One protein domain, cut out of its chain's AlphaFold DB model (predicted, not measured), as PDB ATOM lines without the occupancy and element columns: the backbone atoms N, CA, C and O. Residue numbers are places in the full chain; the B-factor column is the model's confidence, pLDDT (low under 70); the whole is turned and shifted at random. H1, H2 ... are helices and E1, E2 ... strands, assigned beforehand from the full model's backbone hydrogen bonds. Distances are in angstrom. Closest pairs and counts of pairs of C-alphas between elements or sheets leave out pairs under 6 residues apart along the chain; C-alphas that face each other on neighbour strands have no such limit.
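AT A GLANCE: This is residues 2 to 213 of the 415 residues of an uncharacterized protein of Crenarchaeota archaeon (UniProt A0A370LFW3). Little regular structure: a sandwich of two sheets, strongly twisted E2-E9-E8-E4-E5, mixed, and antiparallel E1-E3-E7-E6, sits among long loops, and residues 2 to 20 stick out as a tail. The 212 printed residues hold E1 to E5, H1, then E6 to E9, mostly strand, with only 63 in named elements. It is loose, radius of gyration of the C-alphas 23.1 A, spanning 94 by 33 by 32 A.

IN THESE COORDINATES: E2 is residues 34 to 36, E9 203 to 212, 30.2 A long, E8 187 to 194, E4 78 to 84, E5 86 to 93, E1 27 to 30, E3 44 to 51, E7 133 to 140, E6 124 to 126, H1 112 to 115. C-alpha 27 is at (26.587, 64.433, 144.380), C-alpha 212 at (21.107, 55.970, 122.389).

HOW THE PARTS SIT: Hairpin E8 and E9 has N 188 and O 209 2.9 A apart, within hydrogen-bond range. The sheets' facing parts are 9.4 A centre to centre. H1 is on neither sheet.

THE WHOLE: The printed part has no cut. E3 to E4, E5 to H1 and E7 to E8 are long links. Residues 2 to 24 are among those with pLDDT under 70.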
ATOM      1  N   ASN A   2       7.465 107.190 181.830       33.75
ATOM      2  CA  ASN A   2       8.561 106.770 180.946       33.75
ATOM      3  C   ASN A   2       9.565 107.904 180.661       33.75
ATOM      4  O   ASN A   2       9.118 109.011 180.367       33.75
ATOM      5  N   LYS A   3      10.870 107.590 180.583       33.97
ATOM      6  CA  LYS A   3      11.732 107.596 179.361       33.97
ATOM      7  C   LYS A   3      13.227 107.509 179.768       33.97
ATOM      8  O   LYS A   3      13.605 108.158 180.733       33.97
ATOM      9  N   VAL A   4      14.047 106.565 179.265       36.44
ATOM     10  CA  VAL A   4      14.888 106.583 178.019       36.44
ATOM     11  C   VAL A   4      15.602 107.944 177.816       36.44
ATOM     12  O   VAL A   4      14.938 108.961 177.961       36.44
ATOM     13  N   ILE A   5      16.895 108.120 177.483       33.62
ATOM     14  CA  ILE A   5      17.903 107.436 176.619       33.62
ATOM     15  C   ILE A   5      19.316 107.794 177.212       33.62
ATOM     16  O   ILE A   5      19.414 108.821 177.875       33.62
ATOM     17  N   THR A   6      20.446 107.060 177.133       29.55
ATOM     18  CA  THR A   6      21.347 106.810 175.967       29.55
ATOM     19  C   THR A   6      22.558 105.938 176.388       29.55
ATOM     20  O   THR A   6      23.007 106.045 177.525       29.55
ATOM     21  N   VAL A   7      23.124 105.143 175.466       38.94
ATOM     22  CA  VAL A   7      24.453 104.471 175.561       38.94
ATOM     23  C   VAL A   7      25.484 105.282 174.736       38.94
ATOM     24  O   VAL A   7      25.042 106.067 173.893       38.94
ATOM     25  N   PRO A   8      26.816 105.174 174.944       42.66
ATOM     26  CA  PRO A   8      27.625 104.021 174.487       42.66
ATOM     27  C   PRO A   8      28.681 103.615 175.568       42.66
ATOM     28  O   PRO A   8      28.559 104.062 176.702       42.66
ATOM     29  N   SER A   9      29.712 102.772 175.380       33.94
ATOM     30  CA  SER A   9      30.270 102.075 174.203       33.94
ATOM     31  C   SER A   9      31.076 100.813 174.617       33.94
ATOM     32  O   SER A   9      31.162 100.501 175.798       33.94
ATOM     33  N   PHE A  10      31.714 100.143 173.643       33.34
ATOM     34  CA  PHE A  10      32.811  99.158 173.767       33.34
ATOM     35  C   PHE A  10      32.681  98.034 174.818       33.34
ATOM     36  O   PHE A  10      33.311  98.059 175.872       33.34
ATOM     37  N   PHE A  11      32.011  96.949 174.417       36.03
ATOM     38  CA  PHE A  11      32.387  95.598 174.848       36.03
ATOM     39  C   PHE A  11      32.992  94.836 173.664       36.03
ATOM     40  O   PHE A  11      32.466  94.878 172.551       36.03
ATOM     41  N   LEU A  12      34.120  94.170 173.907       34.81
ATOM     42  CA  LEU A  12      34.887  93.443 172.901       34.81
ATOM     43  C   LEU A  12      34.176  92.123 172.563       34.81
ATOM     44  O   LEU A  12      34.260  91.159 173.322       34.81
ATOM     45  N   PHE A  13      33.473  92.075 171.429       32.75
ATOM     46  CA  PHE A  13      32.919  90.824 170.913       32.75
ATOM     47  C   PHE A  13      34.060  89.962 170.366       32.75
ATOM     48  O   PHE A  13      34.595  90.229 169.289       32.75
ATOM     49  N   VAL A  14      34.430  88.914 171.103       36.03
ATOM     50  CA  VAL A  14      35.225  87.819 170.545       36.03
ATOM     51  C   VAL A  14      34.319  87.078 169.567       36.03
ATOM     52  O   VAL A  14      33.518  86.236 169.972       36.03
ATOM     53  N   LEU A  15      34.420  87.409 168.277       34.03
ATOM     54  CA  LEU A  15      33.924  86.514 167.238       34.03
ATOM     55  C   LEU A  15      34.762  85.239 167.307       34.03
ATOM     56  O   LEU A  15      35.861  85.168 166.760       34.03
ATOM     57  N   ILE A  16      34.199  84.210 167.938       37.50
ATOM     58  CA  ILE A  16      34.465  82.845 167.507       37.50
ATOM     59  C   ILE A  16      33.912  82.779 166.084       37.50
ATOM     60  O   ILE A  16      32.711  82.605 165.874       37.50
ATOM     61  N   PHE A  17      34.795  82.990 165.106       32.50
ATOM     62  CA  PHE A  17      34.563  82.546 163.742       32.50
ATOM     63  C   PHE A  17      34.475  81.023 163.812       32.50
ATOM     64  O   PHE A  17      35.478  80.317 163.735       32.50
ATOM     65  N   CYS A  18      33.257  80.523 164.022       33.06
ATOM     66  CA  CYS A  18      32.949  79.156 163.670       33.06
ATOM     67  C   CYS A  18      33.245  79.056 162.174       33.06
ATOM     68  O   CYS A  18      32.635  79.774 161.376       33.06
ATOM     69  N   LEU A  19      34.231  78.234 161.818       36.50
ATOM     70  CA  LEU A  19      34.433  77.807 160.446       36.50
ATOM     71  C   LEU A  19      33.166  77.061 160.046       36.50
ATOM     72  O   LEU A  19      33.024  75.870 160.308       36.50
ATOM     73  N   VAL A  20      32.238  77.782 159.420       38.41
ATOM     74  CA  VAL A  20      31.250  77.167 158.546       38.41
ATOM     75  C   VAL A  20      32.064  76.614 157.386       38.41
ATOM     76  O   VAL A  20      32.312  77.306 156.399       38.41
ATOM     77  N   GLN A  21      32.552  75.382 157.548       43.16
ATOM     78  CA  GLN A  21      32.866  74.543 156.404       43.16
ATOM     79  C   GLN A  21      31.610  74.582 155.534       43.16
ATOM     80  O   GLN A  21      30.507  74.333 156.025       43.16
ATOM     81  N   ASN A  22      31.757  74.994 154.276       42.09
ATOM     82  CA  ASN A  22      30.666  74.870 153.325       42.09
ATOM     83  C   ASN A  22      30.456  73.369 153.137       42.09
ATOM     84  O   ASN A  22      31.220  72.733 152.419       42.09
ATOM     85  N   VAL A  23      29.480  72.802 153.847       49.81
ATOM     86  CA  VAL A  23      29.104  71.397 153.702       49.81
ATOM     87  C   VAL A  23      28.355  71.290 152.384       49.81
ATOM     88  O   VAL A  23      27.160  71.586 152.295       49.81
ATOM     89  N   TYR A  24      29.102  70.977 151.330       59.12
ATOM     90  CA  TYR A  24      28.541  70.660 150.029       59.12
ATOM     91  C   TYR A  24      27.816  69.325 150.158       59.12
ATOM     92  O   TYR A  24      28.392  68.350 150.627       59.12
ATOM     93  N   ALA A  25      26.539  69.295 149.782       74.94
ATOM     94  CA  ALA A  25      25.796  68.047 149.754       74.94
ATOM     95  C   ALA A  25      26.421  67.109 148.714       74.94
ATOM     96  O   ALA A  25      26.716  67.557 147.606       74.94
ATOM     97  N   SER A  26      26.561  65.832 149.067       87.19
ATOM     98  CA  SER A  26      27.063  64.791 148.172       87.19
ATOM     99  C   SER A  26      26.319  64.769 146.829       87.19
ATOM    100  O   SER A  26      25.089  64.950 146.761       87.19
ATOM    101  N   GLU A  27      27.074  64.544 145.755       92.38
ATOM    102  CA  GLU A  27      26.587  64.433 144.380       92.38
ATOM    103  C   GLU A  27      27.258  63.248 143.669       92.38
ATOM    104  O   GLU A  27      28.404  62.903 143.951       92.38
ATOM    105  N   ILE A  28      26.545  62.616 142.739       95.31
ATOM    106  CA  ILE A  28      27.109  61.643 141.801       95.31
ATOM    107  C   ILE A  28      26.708  62.073 140.391       95.31
ATOM    108  O   ILE A  28      25.582  62.530 140.206       95.31
ATOM    109  N   GLN A  29      27.629  61.988 139.434       96.25
ATOM    110  CA  GLN A  29      27.457  62.496 138.072       96.25
ATOM    111  C   GLN A  29      28.056  61.534 137.043       96.25
ATOM    112  O   GLN A  29      29.185  61.060 137.203       96.25
ATOM    113  N   PHE A  30      27.319  61.303 135.963       96.62
ATOM    114  CA  PHE A  30      27.845  60.792 134.700       96.62
ATOM    115  C   PHE A  30      28.545  61.893 133.891       96.62
ATOM    116  O   PHE A  30      28.157  63.061 133.939       96.62
ATOM    117  N   ASP A  31      29.543  61.521 133.087       93.19
ATOM    118  CA  ASP A  31      30.185  62.441 132.141       93.19
ATOM    119  C   ASP A  31      29.300  62.786 130.921       93.19
ATOM    120  O   ASP A  31      29.512  63.817 130.276       93.19
ATOM    121  N   GLN A  32      28.266  61.981 130.628       93.88
ATOM    122  CA  GLN A  32      27.294  62.221 129.551       93.88
ATOM    123  C   GLN A  32      25.850  61.919 129.974       93.88
ATOM    124  O   GLN A  32      25.582  61.040 130.783       93.88
ATOM    125  N   ASN A  33      24.890  62.601 129.337       94.25
ATOM    126  CA  ASN A  33      23.454  62.329 129.514       94.25
ATOM    127  C   ASN A  33      22.932  61.188 128.619       94.25
ATOM    128  O   ASN A  33      21.867  60.626 128.884       94.25
ATOM    129  N   VAL A  34      23.642  60.891 127.525       95.00
ATOM    130  CA  VAL A  34      23.306  59.842 126.556       95.00
ATOM    131  C   VAL A  34      24.606  59.190 126.107       95.00
ATOM    132  O   VAL A  34      25.451  59.884 125.553       95.00
ATOM    133  N   TYR A  35      24.742  57.884 126.309       96.06
ATOM    134  CA  TYR A  35      25.865  57.094 125.807       96.06
ATOM    135  C   TYR A  35      25.462  56.324 124.544       96.06
ATOM    136  O   TYR A  35      24.297  55.921 124.426       96.06
ATOM    137  N   PRO A  36      26.390  56.072 123.607       93.38
ATOM    138  CA  PRO A  36      26.137  55.159 122.499       93.38
ATOM    139  C   PRO A  36      26.009  53.709 122.981       93.38
ATOM    140  O   PRO A  36      26.412  53.357 124.091       93.38
ATOM    141  N   ILE A  37      25.470  52.839 122.128       90.56
ATOM    142  CA  ILE A  37      25.467  51.393 122.375       90.56
ATOM    143  C   ILE A  37      26.691  50.786 121.679       90.56
ATOM    144  O   ILE A  37      26.763  50.840 120.449       90.56
ATOM    145  N   PRO A  38      27.645  50.186 122.418       86.62
ATOM    146  CA  PRO A  38      28.805  49.554 121.801       86.62
ATOM    147  C   PRO A  38      28.382  48.391 120.893       86.62
ATOM    148  O   PRO A  38      27.358  47.742 121.099       86.62
ATOM    149  N   ASN A  39      29.208  48.096 119.895       78.44
ATOM    150  CA  ASN A  39      29.059  46.944 119.009       78.44
ATOM    151  C   ASN A  39      29.634  45.656 119.631       78.44
ATOM    152  O   ASN A  39      30.440  45.714 120.566       78.44
ATOM    153  N   ASP A  40      29.279  44.494 119.069       73.75
ATOM    154  CA  ASP A  40      29.875  43.198 119.432       73.75
ATOM    155  C   ASP A  40      31.416  43.270 119.415       73.75
ATOM    156  O   ASP A  40      32.032  43.592 118.398       73.75
ATOM    157  N   GLY A  41      32.046  42.953 120.548       73.56
ATOM    158  CA  GLY A  41      33.508  42.962 120.693       73.56
ATOM    159  C   GLY A  41      34.147  44.337 120.934       73.56
ATOM    160  O   GLY A  41      35.369  44.404 121.045       73.56
ATOM    161  N   SER A  42      33.354  45.405 121.056       83.00
ATOM    162  CA  SER A  42      33.802  46.709 121.568       83.00
ATOM    163  C   SER A  42      33.335  46.932 123.011       83.00
ATOM    164  O   SER A  42      32.395  46.284 123.479       83.00
ATOM    165  N   GLU A  43      34.008  47.835 123.722       90.88
ATOM    166  CA  GLU A  43      33.656  48.226 125.088       90.88
ATOM    167  C   GLU A  43      33.422  49.735 125.127       90.88
ATOM    168  O   GLU A  43      34.286  50.501 124.709       90.88
ATOM    169  N   LEU A  44      32.261  50.142 125.634       95.00
ATOM    170  CA  LEU A  44      31.986  51.516 126.029       95.00
ATOM    171  C   LEU A  44      32.621  51.762 127.394       95.00
ATOM    172  O   LEU A  44      32.432  50.968 128.322       95.00
ATOM    173  N   LYS A  45      33.307  52.890 127.532       97.12
ATOM    174  CA  LYS A  45      33.767  53.415 128.812       97.12
ATOM    175  C   LYS A  45      32.839  54.510 129.293       97.12
ATOM    176  O   LYS A  45      32.372  55.335 128.517       97.12
ATOM    177  N   ILE A  46      32.583  54.497 130.591       97.38
ATOM    178  CA  ILE A  46      31.768  55.499 131.268       97.38
ATOM    179  C   ILE A  46      32.562  55.990 132.470       97.38
ATOM    180  O   ILE A  46      32.999  55.168 133.284       97.38
ATOM    181  N   SER A  47      32.733  57.307 132.571       96.44
ATOM    182  CA  SER A  47      33.411  57.958 133.688       96.44
ATOM    183  C   SER A  47      32.360  58.450 134.681       96.44
ATOM    184  O   SER A  47      31.393  59.124 134.314       96.44
ATOM    185  N   ILE A  48      32.491  58.044 135.944       98.00
ATOM    186  CA  ILE A  48      31.528  58.362 137.003       98.00
ATOM    187  C   ILE A  48      32.255  59.136 138.092       98.00
ATOM    188  O   ILE A  48      33.232  58.649 138.666       98.00
ATOM    189  N   ARG A  49      31.736  60.324 138.408       97.31
ATOM    190  CA  ARG A  49      32.260  61.198 139.459       97.31
ATOM    191  C   ARG A  49      31.366  61.168 140.685       97.31
ATOM    192  O   ARG A  49      30.154  61.316 140.569       97.31
ATOM    193  N   VAL A  50      31.974  61.047 141.858       96.56
ATOM    194  CA  VAL A  50      31.352  61.338 143.152       96.56
ATOM    195  C   VAL A  50      31.981  62.611 143.694       96.56
ATOM    196  O   VAL A  50      33.200  62.695 143.829       96.56
ATOM    197  N   ILE A  51      31.150  63.603 143.990       93.69
ATOM    198  CA  ILE A  51      31.558  64.843 144.643       93.69
ATOM    199  C   ILE A  51      31.138  64.714 146.099       93.69
ATOM    200  O   ILE A  51      29.947  64.766 146.409       93.69
ATOM    201  N   ASP A  52      32.110  64.520 146.981       91.56
ATOM    202  CA  ASP A  52      31.876  64.320 148.405       91.56
ATOM    203  C   ASP A  52      33.038  64.916 149.210       91.56
ATOM    204  O   ASP A  52      34.204  64.587 149.001       91.56
ATOM    205  N   GLN A  53      32.727  65.855 150.102       88.75
ATOM    206  CA  GLN A  53      33.742  66.555 150.889       88.75
ATOM    207  C   GLN A  53      34.049  65.852 152.216       88.75
ATOM    208  O   GLN A  53      35.068  66.162 152.828       88.75
ATOM    209  N   ASP A  54      33.236  64.887 152.645       86.69
ATOM    210  CA  ASP A  54      33.456  64.152 153.893       86.69
ATOM    211  C   ASP A  54      34.570  63.099 153.738       86.69
ATOM    212  O   ASP A  54      35.223  62.726 154.716       86.69
ATOM    213  N   PHE A  55      34.877  62.705 152.496       90.00
ATOM    214  CA  PHE A  55      36.061  61.914 152.135       90.00
ATOM    215  C   PHE A  55      37.305  62.758 151.788       90.00
ATOM    216  O   PHE A  55      38.385  62.191 151.643       90.00
ATOM    217  N   ASN A  56      37.190  64.089 151.689       90.06
ATOM    218  CA  ASN A  56      38.293  65.021 151.400       90.06
ATOM    219  C   ASN A  56      39.021  65.429 152.699       90.06
ATOM    220  O   ASN A  56      38.828  66.518 153.248       90.06
ATOM    221  N   ILE A  57      39.807  64.504 153.248       89.62
ATOM    222  CA  ILE A  57      40.374  64.569 154.604       89.62
ATOM    223  C   ILE A  57      41.844  65.017 154.584       89.62
ATOM    224  O   ILE A  57      42.308  65.673 155.525       89.62
ATOM    225  N   SER A  58      42.600  64.666 153.544       89.44
ATOM    226  CA  SER A  58      44.051  64.826 153.454       89.44
ATOM    227  C   SER A  58      44.444  66.183 152.858       89.44
ATOM    228  O   SER A  58      44.391  66.362 151.644       89.44
ATOM    229  N   PRO A  59      45.014  67.132 153.632       85.88
ATOM    230  CA  PRO A  59      45.252  68.490 153.131       85.88
ATOM    231  C   PRO A  59      46.261  68.600 151.977       85.88
ATOM    232  O   PRO A  59      46.392  69.672 151.404       85.88
ATOM    233  N   ASN A  60      47.036  67.554 151.682       88.88
ATOM    234  CA  ASN A  60      47.980  67.507 150.555       88.88
ATOM    235  C   ASN A  60      48.095  66.085 149.959       88.88
ATOM    236  O   ASN A  60      49.085  65.778 149.295       88.88
ATOM    237  N   GLY A  61      47.154  65.193 150.283       91.50
ATOM    238  CA  GLY A  61      47.142  63.801 149.823       91.50
ATOM    239  C   GLY A  61      46.093  63.592 148.739       91.50
ATOM    240  O   GLY A  61      45.260  64.460 148.528       91.50
ATOM    241  N   ILE A  62      46.154  62.444 148.067       94.38
ATOM    242  CA  ILE A  62      45.022  61.905 147.308       94.38
ATOM    243  C   ILE A  62      44.221  61.062 148.293       94.38
ATOM    244  O   ILE A  62      44.772  60.103 148.842       94.38
ATOM    245  N   ASP A  63      42.961  61.415 148.526       95.88
ATOM    246  CA  ASP A  63      42.067  60.595 149.343       95.88
ATOM    247  C   ASP A  63      41.431  59.451 148.538       95.88
ATOM    248  O   ASP A  63      41.655  59.277 147.335       95.88
ATOM    249  N   THR A  64      40.675  58.580 149.210       95.94
ATOM    250  CA  THR A  64      40.036  57.421 148.569       95.94
ATOM    251  C   THR A  64      38.740  57.030 149.283       95.94
ATOM    252  O   THR A  64      38.738  56.818 150.495       95.94
ATOM    253  N   ILE A  65      37.656  56.839 148.526       96.06
ATOM    254  CA  ILE A  65      36.445  56.160 149.005       96.06
ATOM    255  C   ILE A  65      36.742  54.655 148.995       96.06
ATOM    256  O   ILE A  65      36.846  54.045 147.928       96.06
ATOM    257  N   ALA A  66      36.945  54.081 150.181       96.00
ATOM    258  CA  ALA A  66      37.403  52.702 150.379       96.00
ATOM    259  C   ALA A  66      36.714  52.044 151.589       96.00
ATOM    260  O   ALA A  66      37.377  51.611 152.529       96.00
ATOM    261  N   GLN A  67      35.383  52.014 151.602       93.50
ATOM    262  CA  GLN A  67      34.591  51.473 152.708       93.50
ATOM    263  C   GLN A  67      33.314  50.797 152.211       93.50
ATOM    264  O   GLN A  67      32.705  51.238 151.241       93.50
ATOM    265  N   ASP A  68      32.889  49.740 152.894       93.62
ATOM    266  CA  ASP A  68      31.654  49.032 152.561       93.62
ATOM    267  C   ASP A  68      30.429  49.664 153.254       93.62
ATOM    268  O   ASP A  68      30.542  50.355 154.270       93.62
ATOM    269  N   VAL A  69      29.233  49.409 152.723       92.06
ATOM    270  CA  VAL A  69      27.964  49.840 153.326       92.06
ATOM    271  C   VAL A  69      27.753  49.124 154.663       92.06
ATOM    272  O   VAL A  69      27.903  47.907 154.771       92.06
ATOM    273  N   THR A  70      27.350  49.869 155.696       89.75
ATOM    274  CA  THR A  70      27.096  49.335 157.042       89.75
ATOM    275  C   THR A  70      26.121  48.153 157.017       89.75
ATOM    276  O   THR A  70      24.934  48.320 156.741       89.75
ATOM    277  N   GLY A  71      26.618  46.962 157.361       90.69
ATOM    278  CA  GLY A  71      25.844  45.714 157.369       90.69
ATOM    279  C   GLY A  71      25.896  44.903 156.068       90.69
ATOM    280  O   GLY A  71      25.388  43.785 156.051       90.69
ATOM    281  N   GLU A  72      26.547  45.406 155.016       93.81
ATOM    282  CA  GLU A  72      26.735  44.724 153.729       93.81
ATOM    283  C   GLU A  72      28.242  44.572 153.413       93.81
ATOM    284  O   GLU A  72      28.770  45.252 152.535       93.81
ATOM    285  N   PRO A  73      28.984  43.710 154.144       93.81
ATOM    286  CA  PRO A  73      30.423  43.542 153.942       93.81
ATOM    287  C   PRO A  73      30.739  43.047 152.524       93.81
ATOM    288  O   PRO A  73      30.116  42.109 152.028       93.81
ATOM    289  N   GLY A  74      31.732  43.656 151.882       93.50
ATOM    290  CA  GLY A  74      32.082  43.452 150.478       93.50
ATOM    291  C   GLY A  74      31.264  44.279 149.480       93.50
ATOM    292  O   GLY A  74      31.509  44.147 148.280       93.50
ATOM    293  N   VAL A  75      30.322  45.120 149.929       96.44
ATOM    294  CA  VAL A  75      29.419  45.921 149.081       96.44
ATOM    295  C   VAL A  75      29.720  47.413 149.236       96.44
ATOM    296  O   VAL A  75      29.585  47.973 150.318       96.44
ATOM    297  N   GLY A  76      30.120  48.068 148.146       96.50
ATOM    298  CA  GLY A  76      30.515  49.479 148.141       96.50
ATOM    299  C   GLY A  76      29.312  50.433 148.138       96.50
ATOM    300  O   GLY A  76      28.209  50.027 147.761       96.50
ATOM    301  N   PRO A  77      29.495  51.706 148.538       96.31
ATOM    302  CA  PRO A  77      28.417  52.687 148.646       96.31
ATOM    303  C   PRO A  77      27.791  53.053 147.299       96.31
ATOM    304  O   PRO A  77      26.639  53.488 147.279       96.31
ATOM    305  N   ILE A  78      28.506  52.879 146.184       98.00
ATOM    306  CA  ILE A  78      27.955  53.088 144.843       98.00
ATOM    307  C   ILE A  78      27.411  51.768 144.310       98.00
ATOM    308  O   ILE A  78      28.142  50.785 144.231       98.00
ATOM    309  N   LYS A  79      26.156  51.768 143.867       98.12
ATOM    310  CA  LYS A  79      25.541  50.695 143.078       98.12
ATOM    311  C   LYS A  79      25.350  51.168 141.638       98.12
ATOM    312  O   LYS A  79      24.755  52.221 141.426       98.12
ATOM    313  N   ILE A  80      25.793  50.372 140.666       98.56
ATOM    314  CA  ILE A  80      25.652  50.657 139.234       98.56
ATOM    315  C   ILE A  80      24.673  49.652 138.610       98.56
ATOM    316  O   ILE A  80      24.817  48.441 138.799       98.56
ATOM    317  N   SER A  81      23.680  50.124 137.854       98.19
ATOM    318  CA  SER A  81      22.689  49.265 137.193       98.19
ATOM    319  C   SER A  81      22.260  49.752 135.809       98.19
ATOM    320  O   SER A  81      22.321  50.941 135.508       98.19
ATOM    321  N   VAL A  82      21.777  48.825 134.976       98.00
ATOM    322  CA  VAL A  82      21.046  49.123 133.730       98.00
ATOM    323  C   VAL A  82      19.588  48.708 133.910       98.00
ATOM    324  O   VAL A  82      19.307  47.640 134.460       98.00
ATOM    325  N   VAL A  83      18.655  49.550 133.468       97.00
ATOM    326  CA  VAL A  83      17.217  49.407 133.729       97.00
ATOM    327  C   VAL A  83      16.402  49.484 132.436       97.00
ATOM    328  O   VAL A  83      16.505  50.445 131.672       97.00
ATOM    329  N   ARG A  84      15.527  48.488 132.244       93.81
ATOM    330  CA  ARG A  84      14.519  48.376 131.176       93.81
ATOM    331  C   ARG A  84      13.239  47.741 131.739       93.81
ATOM    332  O   ARG A  84      12.849  46.636 131.369       93.81
ATOM    333  N   GLY A  85      12.613  48.416 132.702       88.62
ATOM    334  CA  GLY A  85      11.505  47.869 133.501       88.62
ATOM    335  C   GLY A  85      11.994  46.889 134.572       88.62
ATOM    336  O   GLY A  85      11.781  47.126 135.756       88.62
ATOM    337  N   GLU A  86      12.724  45.852 134.163       88.31
ATOM    338  CA  GLU A  86      13.607  45.073 135.038       88.31
ATOM    339  C   GLU A  86      14.990  45.737 135.144       88.31
ATOM    340  O   GLU A  86      15.342  46.600 134.337       88.31
ATOM    341  N   SER A  87      15.778  45.348 136.149       92.75
ATOM    342  CA  SER A  87      17.114  45.893 136.406       92.75
ATOM    343  C   SER A  87      18.156  44.783 136.407       92.75
ATOM    344  O   SER A  87      17.906  43.697 136.921       92.75
ATOM    345  N   VAL A  88      19.341  45.113 135.905       95.31
ATOM    346  CA  VAL A  88      20.588  44.353 136.040       95.31
ATOM    347  C   VAL A  88      21.560  45.195 136.856       95.31
ATOM    348  O   VAL A  88      21.670  46.396 136.612       95.31
ATOM    349  N   VAL A  89      22.253  44.605 137.826       97.56
ATOM    350  CA  VAL A  89      23.247  45.283 138.669       97.56
ATOM    351  C   VAL A  89      24.640  44.923 138.165       97.56
ATOM    352  O   VAL A  89      25.132  43.812 138.347       97.56
ATOM    353  N   LEU A  90      25.272  45.896 137.511       97.12
ATOM    354  CA  LEU A  90      26.590  45.777 136.883       97.12
ATOM    355  C   LEU A  90      27.710  45.558 137.904       97.12
ATOM    356  O   LEU A  90      28.735  44.951 137.584       97.12
ATOM    357  N   GLY A  91      27.510  46.081 139.112       97.56
ATOM    358  CA  GLY A  91      28.403  45.935 140.246       97.56
ATOM    359  C   GLY A  91      28.250  47.059 141.265       97.56
ATOM    360  O   GLY A  91      27.378  47.927 141.150       97.56
ATOM    361  N   TYR A  92      29.147  47.036 142.242       98.25
ATOM    362  CA  TYR A  92      29.316  48.049 143.276       98.25
ATOM    363  C   TYR A  92      30.692  48.715 143.172       98.25
ATOM    364  O   TYR A  92      31.617  48.119 142.623       98.25
ATOM    365  N   ALA A  93      30.848  49.933 143.687       98.31
ATOM    366  CA  ALA A  93      32.134  50.632 143.747       98.31
ATOM    367  C   ALA A  93      32.294  51.431 145.053       98.31
ATOM    368  O   ALA A  93      31.311  51.743 145.732       98.31
ATOM    369  N   GLY A  94      33.542  51.748 145.404       97.31
ATOM    370  CA  GLY A  94      33.930  52.459 146.626       97.31
ATOM    371  C   GLY A  94      34.171  51.563 147.848       97.31
ATOM    372  O   GLY A  94      34.485  52.089 148.911       97.31
ATOM    373  N   GLY A  95      34.019  50.237 147.722       96.06
ATOM    374  CA  GLY A  95      34.306  49.277 148.801       96.06
ATOM    375  C   GLY A  95      35.804  49.071 149.049       96.06
ATOM    376  O   GLY A  95      36.629  49.418 148.205       96.06
ATOM    377  N   GLU A  96      36.179  48.459 150.178       94.00
ATOM    378  CA  GLU A  96      37.596  48.304 150.588       94.00
ATOM    379  C   GLU A  96      38.471  47.551 149.566       94.00
ATOM    380  O   GLU A  96      39.690  47.737 149.506       94.00
ATOM    381  N   LYS A  97      37.876  46.620 148.809       93.94
ATOM    382  CA  LYS A  97      38.573  45.679 147.917       93.94
ATOM    383  C   LYS A  97      37.741  45.435 146.673       93.94
ATOM    384  O   LYS A  97      36.525  45.331 146.767       93.94
ATOM    385  N   SER A  98      38.388  45.268 145.523       95.50
ATOM    386  CA  SER A  98      37.714  44.812 144.307       95.50
ATOM    387  C   SER A  98      37.431  43.305 144.341       95.50
ATOM    388  O   SER A  98      38.123  42.530 145.007       95.50
ATOM    389  N   ASN A  99      36.411  42.874 143.600       93.69
ATOM    390  CA  ASN A  99      36.115  41.469 143.344       93.69
ATOM    391  C   ASN A  99      35.662  41.278 141.879       93.69
ATOM    392  O   ASN A  99      35.040  42.155 141.279       93.69
ATOM    393  N   ASN A 100      35.945  40.100 141.312       90.75
ATOM    394  CA  ASN A 100      35.489  39.703 139.972       90.75
ATOM    395  C   ASN A 100      34.198  38.876 140.045       90.75
ATOM    396  O   ASN A 100      34.073  37.832 139.404       90.75
ATOM    397  N   GLY A 101      33.272  39.315 140.893       91.81
ATOM    398  CA  GLY A 101      31.931  38.775 141.007       91.81
ATOM    399  C   GLY A 101      31.157  38.885 139.698       91.81
ATOM    400  O   GLY A 101      31.541  39.598 138.765       91.81
ATOM    401  N   LYS A 102      30.053  38.151 139.631       91.88
ATOM    402  CA  LYS A 102      29.166  38.168 138.468       91.88
ATOM    403  C   LYS A 102      28.317  39.439 138.449       91.88
ATOM    404  O   LYS A 102      28.179  40.125 139.463       91.88
ATOM    405  N   ILE A 103      27.774  39.745 137.276       93.56
ATOM    406  CA  ILE A 103      26.711  40.733 137.106       93.56
ATOM    407  C   ILE A 103      25.424  40.129 137.682       93.56
ATOM    408  O   ILE A 103      25.086  38.991 137.356       93.56
ATOM    409  N   ASP A 104      24.740  40.884 138.535       94.38
ATOM    410  CA  ASP A 104      23.550  40.450 139.273       94.38
ATOM    411  C   ASP A 104      22.283  40.703 138.441       94.38
ATOM    412  O   ASP A 104      22.017  41.813 137.963       94.38
ATOM    413  N   SER A 105      21.557  39.624 138.179       92.00
ATOM    414  CA  SER A 105      20.429  39.516 137.253       92.00
ATOM    415  C   SER A 105      19.186  38.998 137.975       92.00
ATOM    416  O   SER A 105      19.234  38.658 139.151       92.00
ATOM    417  N   HIS A 106      18.015  38.996 137.333       87.94
ATOM    418  CA  HIS A 106      16.801  38.622 138.058       87.94
ATOM    419  C   HIS A 106      16.779  37.109 138.390       87.94
ATOM    420  O   HIS A 106      16.909  36.299 137.469       87.94
ATOM    421  N   PRO A 107      16.535  36.694 139.653       90.50
ATOM    422  CA  PRO A 107      16.175  37.503 140.823       90.50
ATOM    423  C   PRO A 107      17.379  38.164 141.515       90.50
ATOM    424  O   PRO A 107      18.310  37.479 141.919       90.50
ATOM    425  N   LEU A 108      17.287  39.483 141.733       92.88
ATOM    426  CA  LEU A 108      18.404  40.273 142.258       92.88
ATOM    427  C   LEU A 108      18.833  39.875 143.677       92.88
ATOM    428  O   LEU A 108      17.986  39.642 144.548       92.88
ATOM    429  N   ALA A 109      20.141  39.937 143.924       94.44
ATOM    430  CA  ALA A 109      20.783  39.727 145.217       94.44
ATOM    431  C   ALA A 109      20.118  40.540 146.346       94.44
ATOM    432  O   ALA A 109      20.070  41.778 146.335       94.44
ATOM    433  N   SER A 110      19.616  39.831 147.358       93.81
ATOM    434  CA  SER A 110      18.736  40.388 148.394       93.81
ATOM    435  C   SER A 110      19.385  40.440 149.778       93.81
ATOM    436  O   SER A 110      19.132  41.367 150.550       93.81
ATOM    437  N   THR A 111      20.258  39.478 150.072       96.44
ATOM    438  CA  THR A 111      21.006  39.347 151.328       96.44
ATOM    439  C   THR A 111      22.431  39.903 151.202       96.44
ATOM    440  O   THR A 111      22.981  39.930 150.095       96.44
ATOM    441  N   PRO A 112      23.077  40.319 152.309       95.75
ATOM    442  CA  PRO A 112      24.489  40.711 152.306       95.75
ATOM    443  C   PRO A 112      25.410  39.656 151.670       95.75
ATOM    444  O   PRO A 112      26.286  39.992 150.877       95.75
ATOM    445  N   GLU A 113      25.179  38.371 151.947       95.25
ATOM    446  CA  GLU A 113      25.979  37.244 151.451       95.25
ATOM    447  C   GLU A 113      25.763  36.929 149.961       95.25
ATOM    448  O   GLU A 113      26.580  36.235 149.345       95.25
ATOM    449  N   GLU A 114      24.655  37.379 149.372       95.31
ATOM    450  CA  GLU A 114      24.438  37.378 147.922       95.31
ATOM    451  C   GLU A 114      25.145  38.578 147.292       95.31
ATOM    452  O   GLU A 114      25.982  38.395 146.409       95.31
ATOM    453  N   LYS A 115      24.897  39.788 147.808       96.50
ATOM    454  CA  LYS A 115      25.478  41.036 147.287       96.50
ATOM    455  C   LYS A 115      27.007  41.038 147.308       96.50
ATOM    456  O   LYS A 115      27.624  41.488 146.351       96.50
ATOM    457  N   ALA A 116      27.626  40.455 148.334       95.19
ATOM    458  CA  ALA A 116      29.081  40.313 148.440       95.19
ATOM    459  C   ALA A 116      29.724  39.446 147.332       95.19
ATOM    460  O   ALA A 116      30.948  39.445 147.186       95.19
ATOM    461  N   LYS A 117      28.928  38.684 146.563       94.56
ATOM    462  CA  LYS A 117      29.377  37.888 145.401       94.56
ATOM    463  C   LYS A 117      29.181  38.613 144.067       94.56
ATOM    464  O   LYS A 117      29.661  38.124 143.042       94.56
ATOM    465  N   VAL A 118      28.465  39.733 144.074       96.00
ATOM    466  CA  VAL A 118      28.282  40.609 142.916       96.00
ATOM    467  C   VAL A 118      29.573  41.385 142.686       96.00
ATOM    468  O   VAL A 118      30.315  41.667 143.633       96.00
ATOM    469  N   ARG A 119      29.854  41.705 141.421       95.94
ATOM    470  CA  ARG A 119      31.043  42.453 140.997       95.94
ATOM    471  C   ARG A 119      31.269  43.705 141.853       95.94
ATOM    472  O   ARG A 119      30.345  44.484 142.072       95.94
ATOM    473  N   GLN A 120      32.511  43.939 142.261       96.88
ATOM    474  CA  GLN A 120      32.923  45.117 143.027       96.88
ATOM    475  C   GLN A 120      34.158  45.734 142.361       96.88
ATOM    476  O   GLN A 120      35.206  45.093 142.278       96.88
ATOM    477  N   PHE A 121      34.054  46.975 141.893       96.94
ATOM    478  CA  PHE A 121      35.155  47.700 141.251       96.94
ATOM    479  C   PHE A 121      36.255  48.093 142.256       96.94
ATOM    480  O   PHE A 121      37.417  48.198 141.869       96.94
ATOM    481  N   GLY A 122      35.921  48.176 143.550       97.25
ATOM    482  CA  GLY A 122      36.860  48.448 144.640       97.25
ATOM    483  C   GLY A 122      36.984  49.939 144.978       97.25
ATOM    484  O   GLY A 122      36.064  50.699 144.664       97.25
ATOM    485  N   PRO A 123      38.087  50.348 145.632       97.81
ATOM    486  CA  PRO A 123      38.290  51.724 146.077       97.81
ATOM    487  C   PRO A 123      38.342  52.740 144.931       97.81
ATOM    488  O   PRO A 123      38.882  52.445 143.865       97.81
ATOM    489  N   ILE A 124      37.845  53.952 145.178       98.12
ATOM    490  CA  ILE A 124      37.793  55.052 144.201       98.12
ATOM    491  C   ILE A 124      38.703  56.178 144.679       98.12
ATOM    492  O   ILE A 124      38.549  56.650 145.805       98.12
ATOM    493  N   GLN A 125      39.642  56.607 143.838       96.75
ATOM    494  CA  GLN A 125      40.604  57.655 144.178       96.75
ATOM    495  C   GLN A 125      40.074  59.049 143.846       96.75
ATOM    496  O   GLN A 125      39.279  59.236 142.926       96.75
ATOM    497  N   GLU A 126      40.545  60.024 144.613       96.69
ATOM    498  CA  GLU A 126      40.369  61.439 144.316       96.69
ATOM    499  C   GLU A 126      41.175  61.843 143.063       96.69
ATOM    500  O   GLU A 126      42.318  61.414 142.894       96.69
ATOM    501  N   ILE A 127      40.622  62.696 142.193       95.38
ATOM    502  CA  ILE A 127      41.286  63.107 140.937       95.38
ATOM    503  C   ILE A 127      42.507  64.013 141.159       95.38
ATOM    504  O   ILE A 127      43.418  64.067 140.332       95.38
ATOM    505  N   SER A 128      42.521  64.767 142.259       94.38
ATOM    506  CA  SER A 128      43.605  65.680 142.636       94.38
ATOM    507  C   SER A 128      43.440  66.116 144.094       94.38
ATOM    508  O   SER A 128      42.293  66.233 144.519       94.38
ATOM    509  N   PRO A 129      44.521  66.428 144.838       93.44
ATOM    510  CA  PRO A 129      44.419  66.755 146.258       93.44
ATOM    511  C   PRO A 129      43.484  67.936 146.534       93.44
ATOM    512  O   PRO A 129      43.569  68.957 145.846       93.44
ATOM    513  N   GLN A 130      42.681  67.836 147.596       89.38
ATOM    514  CA  GLN A 130      41.707  68.845 148.045       89.38
ATOM    515  C   GLN A 130      40.494  69.080 147.128       89.38
ATOM    516  O   GLN A 130      39.706  69.991 147.399       89.38
ATOM    517  N   SER A 131      40.304  68.309 146.059       92.50
ATOM    518  CA  SER A 131      39.142  68.468 145.176       92.50
ATOM    519  C   SER A 131      37.832  67.989 145.815       92.50
ATOM    520  O   SER A 131      36.785  68.599 145.591       92.50
ATOM    521  N   GLY A 132      37.876  66.906 146.598       92.00
ATOM    522  CA  GLY A 132      36.693  66.139 147.000       92.00
ATOM    523  C   GLY A 132      35.895  65.602 145.808       92.00
ATOM    524  O   GLY A 132      34.674  65.481 145.886       92.00
ATOM    525  N   ILE A 133      36.575  65.342 144.686       95.69
ATOM    526  CA  ILE A 133      36.012  64.721 143.486       95.69
ATOM    527  C   ILE A 133      36.726  63.387 143.277       95.69
ATOM    528  O   ILE A 133      37.933  63.338 143.044       95.69
ATOM    529  N   PHE A 134      35.958  62.309 143.345       97.44
ATOM    530  CA  PHE A 134      36.402  60.927 143.219       97.44
ATOM    531  C   PHE A 134      35.894  60.360 141.898       97.44
ATOM    532  O   PHE A 134      34.727  60.556 141.565       97.44
ATOM    533  N   GLU A 135      36.740  59.669 141.141       97.06
ATOM    534  CA  GLU A 135      36.427  59.258 139.765       97.06
ATOM    535  C   GLU A 135      36.793  57.794 139.512       97.06
ATOM    536  O   GLU A 135      37.823  57.299 139.979       97.06
ATOM    537  N   PHE A 136      35.938  57.084 138.773       96.88
ATOM    538  CA  PHE A 136      36.217  55.727 138.308       96.88
ATOM    539  C   PHE A 136      35.607  55.452 136.928       96.88
ATOM    540  O   PHE A 136      34.504  55.895 136.609       96.88
ATOM    541  N   GLU A 137      36.331  54.658 136.136       96.50
ATOM    542  CA  GLU A 137      35.899  54.145 134.833       96.50
ATOM    543  C   GLU A 137      35.189  52.794 135.021       96.50
ATOM    544  O   GLU A 137      35.721  51.882 135.666       96.50
ATOM    545  N   ILE A 138      34.023  52.617 134.399       95.75
ATOM    546  CA  ILE A 138      33.440  51.290 134.150       95.75
ATOM    547  C   ILE A 138      33.474  50.970 132.657       95.75
ATOM    548  O   ILE A 138      33.326  51.854 131.816       95.75
ATOM    549  N   ARG A 139      33.631  49.682 132.330       95.25
ATOM    550  CA  ARG A 139      33.559  49.171 130.953       95.25
ATOM    551  C   ARG A 139      32.325  48.315 130.769       95.25
ATOM    552  O   ARG A 139      32.128  47.353 131.523       95.25
ATOM    553  N   LEU A 140      31.530  48.667 129.767       92.56
ATOM    554  CA  LEU A 140      30.306  47.983 129.379       92.56
ATOM    555  C   LEU A 140      30.439  47.421 127.972       92.56
ATOM    556  O   LEU A 140      30.896  48.092 127.050       92.56
ATOM    557  N   ARG A 141      29.982  46.186 127.799       88.94
ATOM    558  CA  ARG A 141      29.761  45.587 126.482       88.94
ATOM    559  C   ARG A 141      28.290  45.682 126.119       88.94
ATOM    560  O   ARG A 141      27.423  45.830 126.979       88.94
ATOM    561  N   ASN A 142      28.003  45.489 124.839       86.06
ATOM    562  CA  ASN A 142      26.642  45.433 124.317       86.06
ATOM    563  C   ASN A 142      25.770  44.373 125.012       86.06
ATOM    564  O   ASN A 142      24.554  44.510 125.016       86.06
ATOM    565  N   THR A 143      26.380  43.352 125.625       86.62
ATOM    566  CA  THR A 143      25.717  42.292 126.397       86.62
ATOM    567  C   THR A 143      25.256  42.702 127.795       86.62
ATOM    568  O   THR A 143      24.613  41.898 128.456       86.62
ATOM    569  N   ASP A 144      25.577  43.898 128.292       90.31
ATOM    570  CA  ASP A 144      25.551  44.177 129.743       90.31
ATOM    571  C   ASP A 144      24.224  44.784 130.236       90.31
ATOM    572  O   ASP A 144      24.162  45.414 131.289       90.31
ATOM    573  N   GLY A 145      23.145  44.585 129.478       91.69
ATOM    574  CA  GLY A 145      21.810  45.089 129.799       91.69
ATOM    575  C   GLY A 145      20.809  44.009 130.241       91.69
ATOM    576  O   GLY A 145      21.130  42.817 130.290       91.69
ATOM    577  N   PRO A 146      19.566  44.406 130.569       91.88
ATOM    578  CA  PRO A 146      18.497  43.490 130.956       91.88
ATOM    579  C   PRO A 146      18.164  42.454 129.878       91.88
ATOM    580  O   PRO A 146      18.335  42.699 128.679       91.88
ATOM    581  N   GLN A 147      17.639  41.305 130.305       88.81
ATOM    582  CA  GLN A 147      17.266  40.229 129.392       88.81
ATOM    583  C   GLN A 147      16.175  40.688 128.404       88.81
ATOM    584  O   GLN A 147      15.251  41.427 128.756       88.81
ATOM    585  N   SER A 148      16.251  40.254 127.144       85.81
ATOM    586  CA  SER A 148      15.153  40.416 126.186       85.81
ATOM    587  C   SER A 148      15.211  39.399 125.054       85.81
ATOM    588  O   SER A 148      16.281  39.071 124.557       85.81
ATOM    589  N   SER A 149      14.046  39.003 124.541       84.44
ATOM    590  CA  SER A 149      13.928  38.271 123.272       84.44
ATOM    591  C   SER A 149      14.360  39.083 122.042       84.44
ATOM    592  O   SER A 149      14.481  38.521 120.956       84.44
ATOM    593  N   LYS A 150      14.586  40.398 122.191       83.06
ATOM    594  CA  LYS A 150      15.222  41.251 121.173       83.06
ATOM    595  C   LYS A 150      16.747  41.130 121.149       83.06
ATOM    596  O   LYS A 150      17.352  41.503 120.150       83.06
ATOM    597  N   CYS A 151      17.358  40.657 122.232       81.31
ATOM    598  CA  CYS A 151      18.803  40.494 122.294       81.31
ATOM    599  C   CYS A 151      19.239  39.329 121.391       81.31
ATOM    600  O   CYS A 151      18.496  38.350 121.270       81.31
ATOM    601  N   PRO A 152      20.422  39.379 120.755       73.12
ATOM    602  CA  PRO A 152      20.885  38.276 119.919       73.12
ATOM    603  C   PRO A 152      21.062  36.979 120.730       73.12
ATOM    604  O   PRO A 152      21.343  36.998 121.929       73.12
ATOM    605  N   THR A 153      20.900  35.815 120.095       66.19
ATOM    606  CA  THR A 153      21.246  34.515 120.702       66.19
ATOM    607  C   THR A 153      22.764  34.327 120.694       66.19
ATOM    608  O   THR A 153      23.303  33.606 119.850       66.19
ATOM    609  N   ILE A 154      23.465  34.998 121.608       56.62
ATOM    610  CA  ILE A 154      24.913  34.852 121.780       56.62
ATOM    611  C   ILE A 154      25.179  33.622 122.655       56.62
ATOM    612  O   ILE A 154      24.901  33.619 123.847       56.62
ATOM    613  N   ILE A 155      25.733  32.568 122.052       49.91
ATOM    614  CA  ILE A 155      26.104  31.311 122.738       49.91
ATOM    615  C   ILE A 155      27.453  31.392 123.477       49.91
ATOM    616  O   ILE A 155      27.865  30.431 124.123       49.91
ATOM    617  N   THR A 156      28.155  32.522 123.372       48.88
ATOM    618  CA  THR A 156      29.496  32.735 123.928       48.88
ATOM    619  C   THR A 156      29.650  34.169 124.431       48.88
ATOM    620  O   THR A 156      30.020  35.061 123.668       48.88
ATOM    621  N   PHE A 157      29.396  34.398 125.718       53.09
ATOM    622  CA  PHE A 157      29.829  35.633 126.369       53.09
ATOM    623  C   PHE A 157      31.354  35.597 126.549       53.09
ATOM    624  O   PHE A 157      31.893  34.616 127.063       53.09
ATOM    625  N   SER A 158      32.055  36.657 126.143       53.69
ATOM    626  CA  SER A 158      33.459  36.857 126.528       53.69
ATOM    627  C   SER A 158      33.532  37.124 128.032       53.69
ATOM    628  O   SER A 158      32.734  37.912 128.542       53.69
ATOM    629  N   GLY A 159      34.473  36.498 128.742       51.53
ATOM    630  CA  GLY A 159      34.570  36.592 130.203       51.53
ATOM    631  C   GLY A 159      34.774  38.014 130.748       51.53
ATOM    632  O   GLY A 159      35.054  38.963 130.011       51.53
ATOM    633  N   ILE A 160      34.631  38.164 132.070       51.16
ATOM    634  CA  ILE A 160      34.823  39.452 132.771       51.16
ATOM    635  C   ILE A 160      36.316  39.844 132.818       51.16
ATOM    636  O   ILE A 160      36.645  41.015 132.992       51.16
ATOM    637  N   LYS A 161      37.223  38.881 132.614       51.72
ATOM    638  CA  LYS A 161      38.675  39.088 132.528       51.72
ATOM    639  C   LYS A 161      39.129  39.313 131.085       51.72
ATOM    640  O   LYS A 161      38.678  38.622 130.174       51.72
ATOM    641  N   GLU A 162      40.120  40.178 130.896       43.62
ATOM    642  CA  GLU A 162      40.937  40.164 129.681       43.62
ATOM    643  C   GLU A 162      41.818  38.897 129.660       43.62
ATOM    644  O   GLU A 162      42.509  38.593 130.633       43.62
ATOM    645  N   GLY A 163      41.804  38.151 128.550       46.69
ATOM    646  CA  GLY A 163      42.746  37.050 128.293       46.69
ATOM    647  C   GLY A 163      42.334  35.637 128.732       46.69
ATOM    648  O   GLY A 163      43.112  34.709 128.511       46.69
ATOM    649  N   ASP A 164      41.140  35.428 129.297       39.75
ATOM    650  CA  ASP A 164      40.621  34.076 129.564       39.75
ATOM    651  C   ASP A 164      39.868  33.539 128.331       39.75
ATOM    652  O   ASP A 164      38.843  34.082 127.920       39.75
ATOM    653  N   GLY A 165      40.397  32.482 127.708       41.72
ATOM    654  CA  GLY A 165      39.854  31.875 126.485       41.72
ATOM    655  C   GLY A 165      38.626  30.983 126.706       41.72
ATOM    656  O   GLY A 165      38.376  30.086 125.899       41.72
ATOM    657  N   SER A 166      37.900  31.175 127.806       40.06
ATOM    658  CA  SER A 166      36.715  30.408 128.176       40.06
ATOM    659  C   SER A 166      35.464  31.289 128.211       40.06
ATOM    660  O   SER A 166      35.505  32.465 128.573       40.06
ATOM    661  N   SER A 167      34.324  30.721 127.809       48.69
ATOM    662  CA  SER A 167      33.021  31.395 127.852       48.69
ATOM    663  C   SER A 167      32.493  31.457 129.290       48.69
ATOM    664  O   SER A 167      31.568  30.728 129.654       48.69
ATOM    665  N   GLU A 168      33.115  32.281 130.137       53.84
ATOM    666  CA  GLU A 168      32.634  32.525 131.499       53.84
ATOM    667  C   GLU A 168      31.240  33.174 131.459       53.84
ATOM    668  O   GLU A 168      31.029  34.225 130.850       53.84
ATOM    669  N   VAL A 169      30.278  32.558 132.151       69.31
ATOM    670  CA  VAL A 169      28.925  33.106 132.320       69.31
ATOM    671  C   VAL A 169      29.019  34.382 133.163       69.31
ATOM    672  O   VAL A 169      29.208  34.305 134.378       69.31
ATOM    673  N   ARG A 170      28.909  35.548 132.513       80.69
ATOM    674  CA  ARG A 170      29.066  36.874 133.145       80.69
ATOM    675  C   ARG A 170      27.985  37.194 134.179       80.69
ATOM    676  O   ARG A 170      28.261  37.925 135.124       80.69
ATOM    677  N   PHE A 171      26.786  36.659 133.976       88.19
ATOM    678  CA  PHE A 171      25.617  36.852 134.829       88.19
ATOM    679  C   PHE A 171      25.509  35.749 135.885       88.19
ATOM    680  O   PHE A 171      26.077  34.665 135.723       88.19
ATOM    681  N   ASP A 172      24.826  36.023 136.990       87.75
ATOM    682  CA  ASP A 172      24.559  35.070 138.074       87.75
ATOM    683  C   ASP A 172      23.319  34.196 137.879       87.75
ATOM    684  O   ASP A 172      23.132  33.246 138.645       87.75
ATOM    685  N   ASP A 173      22.562  34.423 136.804       81.19
ATOM    686  CA  ASP A 173      21.507  33.516 136.389       81.19
ATOM    687  C   ASP A 173      22.013  32.070 136.184       81.19
ATOM    688  O   ASP A 173      23.199  31.765 135.996       81.19
ATOM    689  N   THR A 174      21.060  31.144 136.260       62.25
ATOM    690  CA  THR A 174      21.304  29.698 136.187       62.25
ATOM    691  C   THR A 174      21.021  29.114 134.803       62.25
ATOM    692  O   THR A 174      21.050  27.892 134.635       62.25
ATOM    693  N   VAL A 175      20.735  29.951 133.802       58.16
ATOM    694  CA  VAL A 175      20.159  29.531 132.523       58.16
ATOM    695  C   VAL A 175      21.023  30.055 131.381       58.16
ATOM    696  O   VAL A 175      20.834  31.164 130.904       58.16
ATOM    697  N   GLY A 176      21.908  29.205 130.846       55.31
ATOM    698  CA  GLY A 176      22.789  29.514 129.701       55.31
ATOM    699  C   GLY A 176      22.091  29.803 128.356       55.31
ATOM    700  O   GLY A 176      22.683  29.608 127.298       55.31
ATOM    701  N   SER A 177      20.823  30.215 128.393       59.09
ATOM    702  CA  SER A 177      20.023  30.766 127.302       59.09
ATOM    703  C   SER A 177      19.477  32.168 127.626       59.09
ATOM    704  O   SER A 177      18.596  32.644 126.910       59.09
ATOM    705  N   SER A 178      19.919  32.812 128.712       70.56
ATOM    706  CA  SER A 178      19.592  34.205 129.007       70.56
ATOM    707  C   SER A 178      20.220  35.117 127.949       70.56
ATOM    708  O   SER A 178      21.397  35.022 127.605       70.56
ATOM    709  N   GLN A 179      19.396  35.974 127.348       81.88
ATOM    710  CA  GLN A 179      19.807  36.858 126.260       81.88
ATOM    711  C   GLN A 179      19.889  38.282 126.798       81.88
ATOM    712  O   GLN A 179      18.896  39.010 126.797       81.88
ATOM    713  N   HIS A 180      21.063  38.645 127.303       86.44
ATOM    714  CA  HIS A 180      21.340  39.967 127.850       86.44
ATOM    715  C   HIS A 180      21.917  40.890 126.782       86.44
ATOM    716  O   HIS A 180      22.818  40.506 126.036       86.44
ATOM    717  N   CYS A 181      21.380  42.106 126.708       87.88
ATOM    718  CA  CYS A 181      21.915  43.169 125.872       87.88
ATOM    719  C   CYS A 181      21.404  44.537 126.315       87.88
ATOM    720  O   CYS A 181      20.336  44.635 126.923       87.88
ATOM    721  N   ILE A 182      22.146  45.584 125.971       90.81
ATOM    722  CA  ILE A 182      21.724  46.983 126.036       90.81
ATOM    723  C   ILE A 182      20.928  47.302 124.760       90.81
ATOM    724  O   ILE A 182      21.318  46.905 123.663       90.81
ATOM    725  N   LEU A 183      19.804  48.005 124.898       89.50
ATOM    726  CA  LEU A 183      18.945  48.451 123.796       89.50
ATOM    727  C   LEU A 183      18.694  49.961 123.878       89.50
ATOM    728  O   LEU A 183      18.831  50.583 124.931       89.50
ATOM    729  N   GLN A 184      18.282  50.554 122.756       90.00
ATOM    730  CA  GLN A 184      17.957  51.978 122.686       90.00
ATOM    731  C   GLN A 184      16.842  52.339 123.681       90.00
ATOM    732  O   GLN A 184      15.766  51.734 123.668       90.00
ATOM    733  N   GLY A 185      17.087  53.360 124.503       91.31
ATOM    734  CA  GLY A 185      16.171  53.823 125.545       91.31
ATOM    735  C   GLY A 185      16.338  53.137 126.903       91.31
ATOM    736  O   GLY A 185      15.615  53.495 127.834       91.31
ATOM    737  N   ASP A 186      17.276  52.196 127.044       95.88
ATOM    738  CA  ASP A 186      17.712  51.719 128.357       95.88
ATOM    739  C   ASP A 186      18.323  52.863 129.176       95.88
ATOM    740  O   ASP A 186      18.889  53.810 128.627       95.88
ATOM    741  N   VAL A 187      18.239  52.751 130.501       98.00
ATOM    742  CA  VAL A 187      18.787  53.740 131.436       98.00
ATOM    743  C   VAL A 187      19.929  53.108 132.219       98.00
ATOM    744  O   VAL A 187      19.702  52.117 132.916       98.00
ATOM    745  N   ILE A 188      21.131  53.683 132.154       98.38
ATOM    746  CA  ILE A 188      22.160  53.423 133.164       98.38
ATOM    747  C   ILE A 188      21.898  54.326 134.367       98.38
ATOM    748  O   ILE A 188      21.605  55.511 134.226       98.38
ATOM    749  N   LYS A 189      21.962  53.750 135.563       98.31
ATOM    750  CA  LYS A 189      21.667  54.419 136.825       98.31
ATOM    751  C   LYS A 189      22.780  54.132 137.823       98.31
ATOM    752  O   LYS A 189      23.174  52.978 138.004       98.31
ATOM    753  N   VAL A 190      23.232  55.174 138.506       98.31
ATOM    754  CA  VAL A 190      24.136  55.073 139.653       98.31
ATOM    755  C   VAL A 190      23.416  55.536 140.910       98.31
ATOM    756  O   VAL A 190      22.727  56.553 140.912       98.31
ATOM    757  N   GLU A 191      23.548  54.772 141.988       97.44
ATOM    758  CA  GLU A 191      23.021  55.108 143.310       97.44
ATOM    759  C   GLU A 191      24.185  55.187 144.294       97.44
ATOM    760  O   GLU A 191      24.775  54.157 144.615       97.44
ATOM    761  N   TYR A 192      24.495  56.385 144.791       96.38
ATOM    762  CA  TYR A 192      25.486  56.583 145.846       96.38
ATOM    763  C   TYR A 192      24.798  56.630 147.208       96.38
ATOM    764  O   TYR A 192      23.912  57.455 147.433       96.38
ATOM    765  N   SER A 193      25.181  55.727 148.106       93.12
ATOM    766  CA  SER A 193      24.761  55.721 149.507       93.12
ATOM    767  C   SER A 193      25.814  56.447 150.343       93.12
ATOM    768  O   SER A 193      26.723  55.825 150.889       93.12
ATOM    769  N   ASP A 194      25.665  57.767 150.398       87.50
ATOM    770  CA  ASP A 194      26.378  58.674 151.297       87.50
ATOM    771  C   ASP A 194      26.204  58.185 152.756       87.50
ATOM    772  O   ASP A 194      25.064  57.992 153.206       87.50
ATOM    773  N   PRO A 195      27.296  57.919 153.498       77.38
ATOM    774  CA  PRO A 195      27.205  57.335 154.828       77.38
ATOM    775  C   PRO A 195      26.809  58.334 155.926       77.38
ATOM    776  O   PRO A 195      26.286  57.886 156.950       77.38
ATOM    777  N   VAL A 196      27.070  59.639 155.762       75.12
ATOM    778  CA  VAL A 196      26.954  60.650 156.831       75.12
ATOM    779  C   VAL A 196      26.568  62.020 156.262       75.12
ATOM    780  O   VAL A 196      27.422  62.821 155.910       75.12
ATOM    781  N   ASP A 197      25.280  62.362 156.301       64.06
ATOM    782  CA  ASP A 197      24.839  63.738 156.085       64.06
ATOM    783  C   ASP A 197      25.227  64.667 157.256       64.06
ATOM    784  O   ASP A 197      25.599  64.230 158.348       64.06
ATOM    785  N   TYR A 198      25.046  65.978 157.067       58.25
ATOM    786  CA  TYR A 198      25.259  67.018 158.091       58.25
ATOM    787  C   TYR A 198      24.582  66.743 159.457       58.25
ATOM    788  O   TYR A 198      24.975  67.308 160.477       58.25
ATOM    789  N   SER A 199      23.543  65.903 159.492       61.12
ATOM    790  CA  SER A 199      22.796  65.529 160.700       61.12
ATOM    791  C   SER A 199      23.169  64.137 161.243       61.12
ATOM    792  O   SER A 199      22.543  63.683 162.202       61.12
ATOM    793  N   GLY A 200      24.167  63.468 160.660       62.72
ATOM    794  CA  GLY A 200      24.641  62.137 161.042       62.72
ATOM    795  C   GLY A 200      23.850  60.967 160.446       62.72
ATOM    796  O   GLY A 200      23.940  59.861 160.978       62.72
ATOM    797  N   ASN A 201      23.047  61.186 159.400       70.62
ATOM    798  CA  ASN A 201      22.197  60.160 158.780       70.62
ATOM    799  C   ASN A 201      22.701  59.806 157.384       70.62
ATOM    800  O   ASN A 201      23.090  60.691 156.632       70.62
ATOM    801  N   SER A 202      22.615  58.540 156.984       78.56
ATOM    802  CA  SER A 202      22.938  58.171 155.607       78.56
ATOM    803  C   SER A 202      21.924  58.741 154.612       78.56
ATOM    804  O   SER A 202      20.707  58.715 154.836       78.56
ATOM    805  N   ARG A 203      22.422  59.221 153.473       85.44
ATOM    806  CA  ARG A 203      21.618  59.728 152.357       85.44
ATOM    807  C   ARG A 203      21.825  58.843 151.132       85.44
ATOM    808  O   ARG A 203      22.841  58.178 150.977       85.44
ATOM    809  N   ARG A 204      20.849  58.833 150.223       90.62
ATOM    810  CA  ARG A 204      21.056  58.308 148.871       90.62
ATOM    811  C   ARG A 204      20.947  59.420 147.842       90.62
ATOM    812  O   ARG A 204      19.972  60.172 147.840       90.62
ATOM    813  N   VAL A 205      21.934  59.478 146.960       93.50
ATOM    814  CA  VAL A 205      21.968  60.329 145.772       93.50
ATOM    815  C   VAL A 205      21.940  59.428 144.539       93.50
ATOM    816  O   VAL A 205      22.227  58.229 144.611       93.50
ATOM    817  N   THR A 206      21.462  59.946 143.417       96.12
ATOM    818  CA  THR A 206      21.235  59.156 142.207       96.12
ATOM    819  C   THR A 206      21.411  60.031 140.987       96.12
ATOM    820  O   THR A 206      20.878  61.138 140.966       96.12
ATOM    821  N   ASP A 207      22.070  59.480 139.977       98.12
ATOM    822  CA  ASP A 207      22.111  60.037 138.630       98.12
ATOM    823  C   ASP A 207      21.806  58.946 137.590       98.12
ATOM    824  O   ASP A 207      21.843  57.742 137.887       98.12
ATOM    825  N   SER A 208      21.422  59.363 136.387       97.88
ATOM    826  CA  SER A 208      21.003  58.473 135.308       97.88
ATOM    827  C   SER A 208      21.235  59.064 133.922       97.88
ATOM    828  O   SER A 208      20.750  60.157 133.630       97.88
ATOM    829  N   ALA A 209      21.834  58.270 133.041       98.12
ATOM    830  CA  ALA A 209      21.979  58.555 131.617       98.12
ATOM    831  C   ALA A 209      21.232  57.503 130.784       98.12
ATOM    832  O   ALA A 209      20.895  56.422 131.280       98.12
ATOM    833  N   THR A 210      20.952  57.791 129.514       96.88
ATOM    834  CA  THR A 210      20.292  56.832 128.610       96.88
ATOM    835  C   THR A 210      21.255  56.232 127.595       96.88
ATOM    836  O   THR A 210      22.286  56.815 127.277       96.88
ATOM    837  N   PHE A 211      20.904  55.069 127.052       94.81
ATOM    838  CA  PHE A 211      21.578  54.498 125.892       94.81
ATOM    839  C   PHE A 211      20.851  54.881 124.602       94.81
ATOM    840  O   PHE A 211      19.645  54.649 124.445       94.81
ATOM    841  N   GLY A 212      21.588  55.484 123.676       88.88
ATOM    842  CA  GLY A 212      21.107  55.970 122.389       88.88
ATOM    843  C   GLY A 212      21.777  55.269 121.211       88.88
ATOM    844  O   GLY A 212      22.832  54.663 121.346       88.88
ATOM    845  N   LEU A 213      21.132  55.388 120.052       85.88
ATOM    846  CA  LEU A 213      21.746  55.184 118.743       85.88
ATOM    847  C   LEU A 213      21.638  56.512 117.999       85.88
ATOM    848  O   LEU A 213      20.561  57.131 118.010       85.88
TER     849      LEU A 213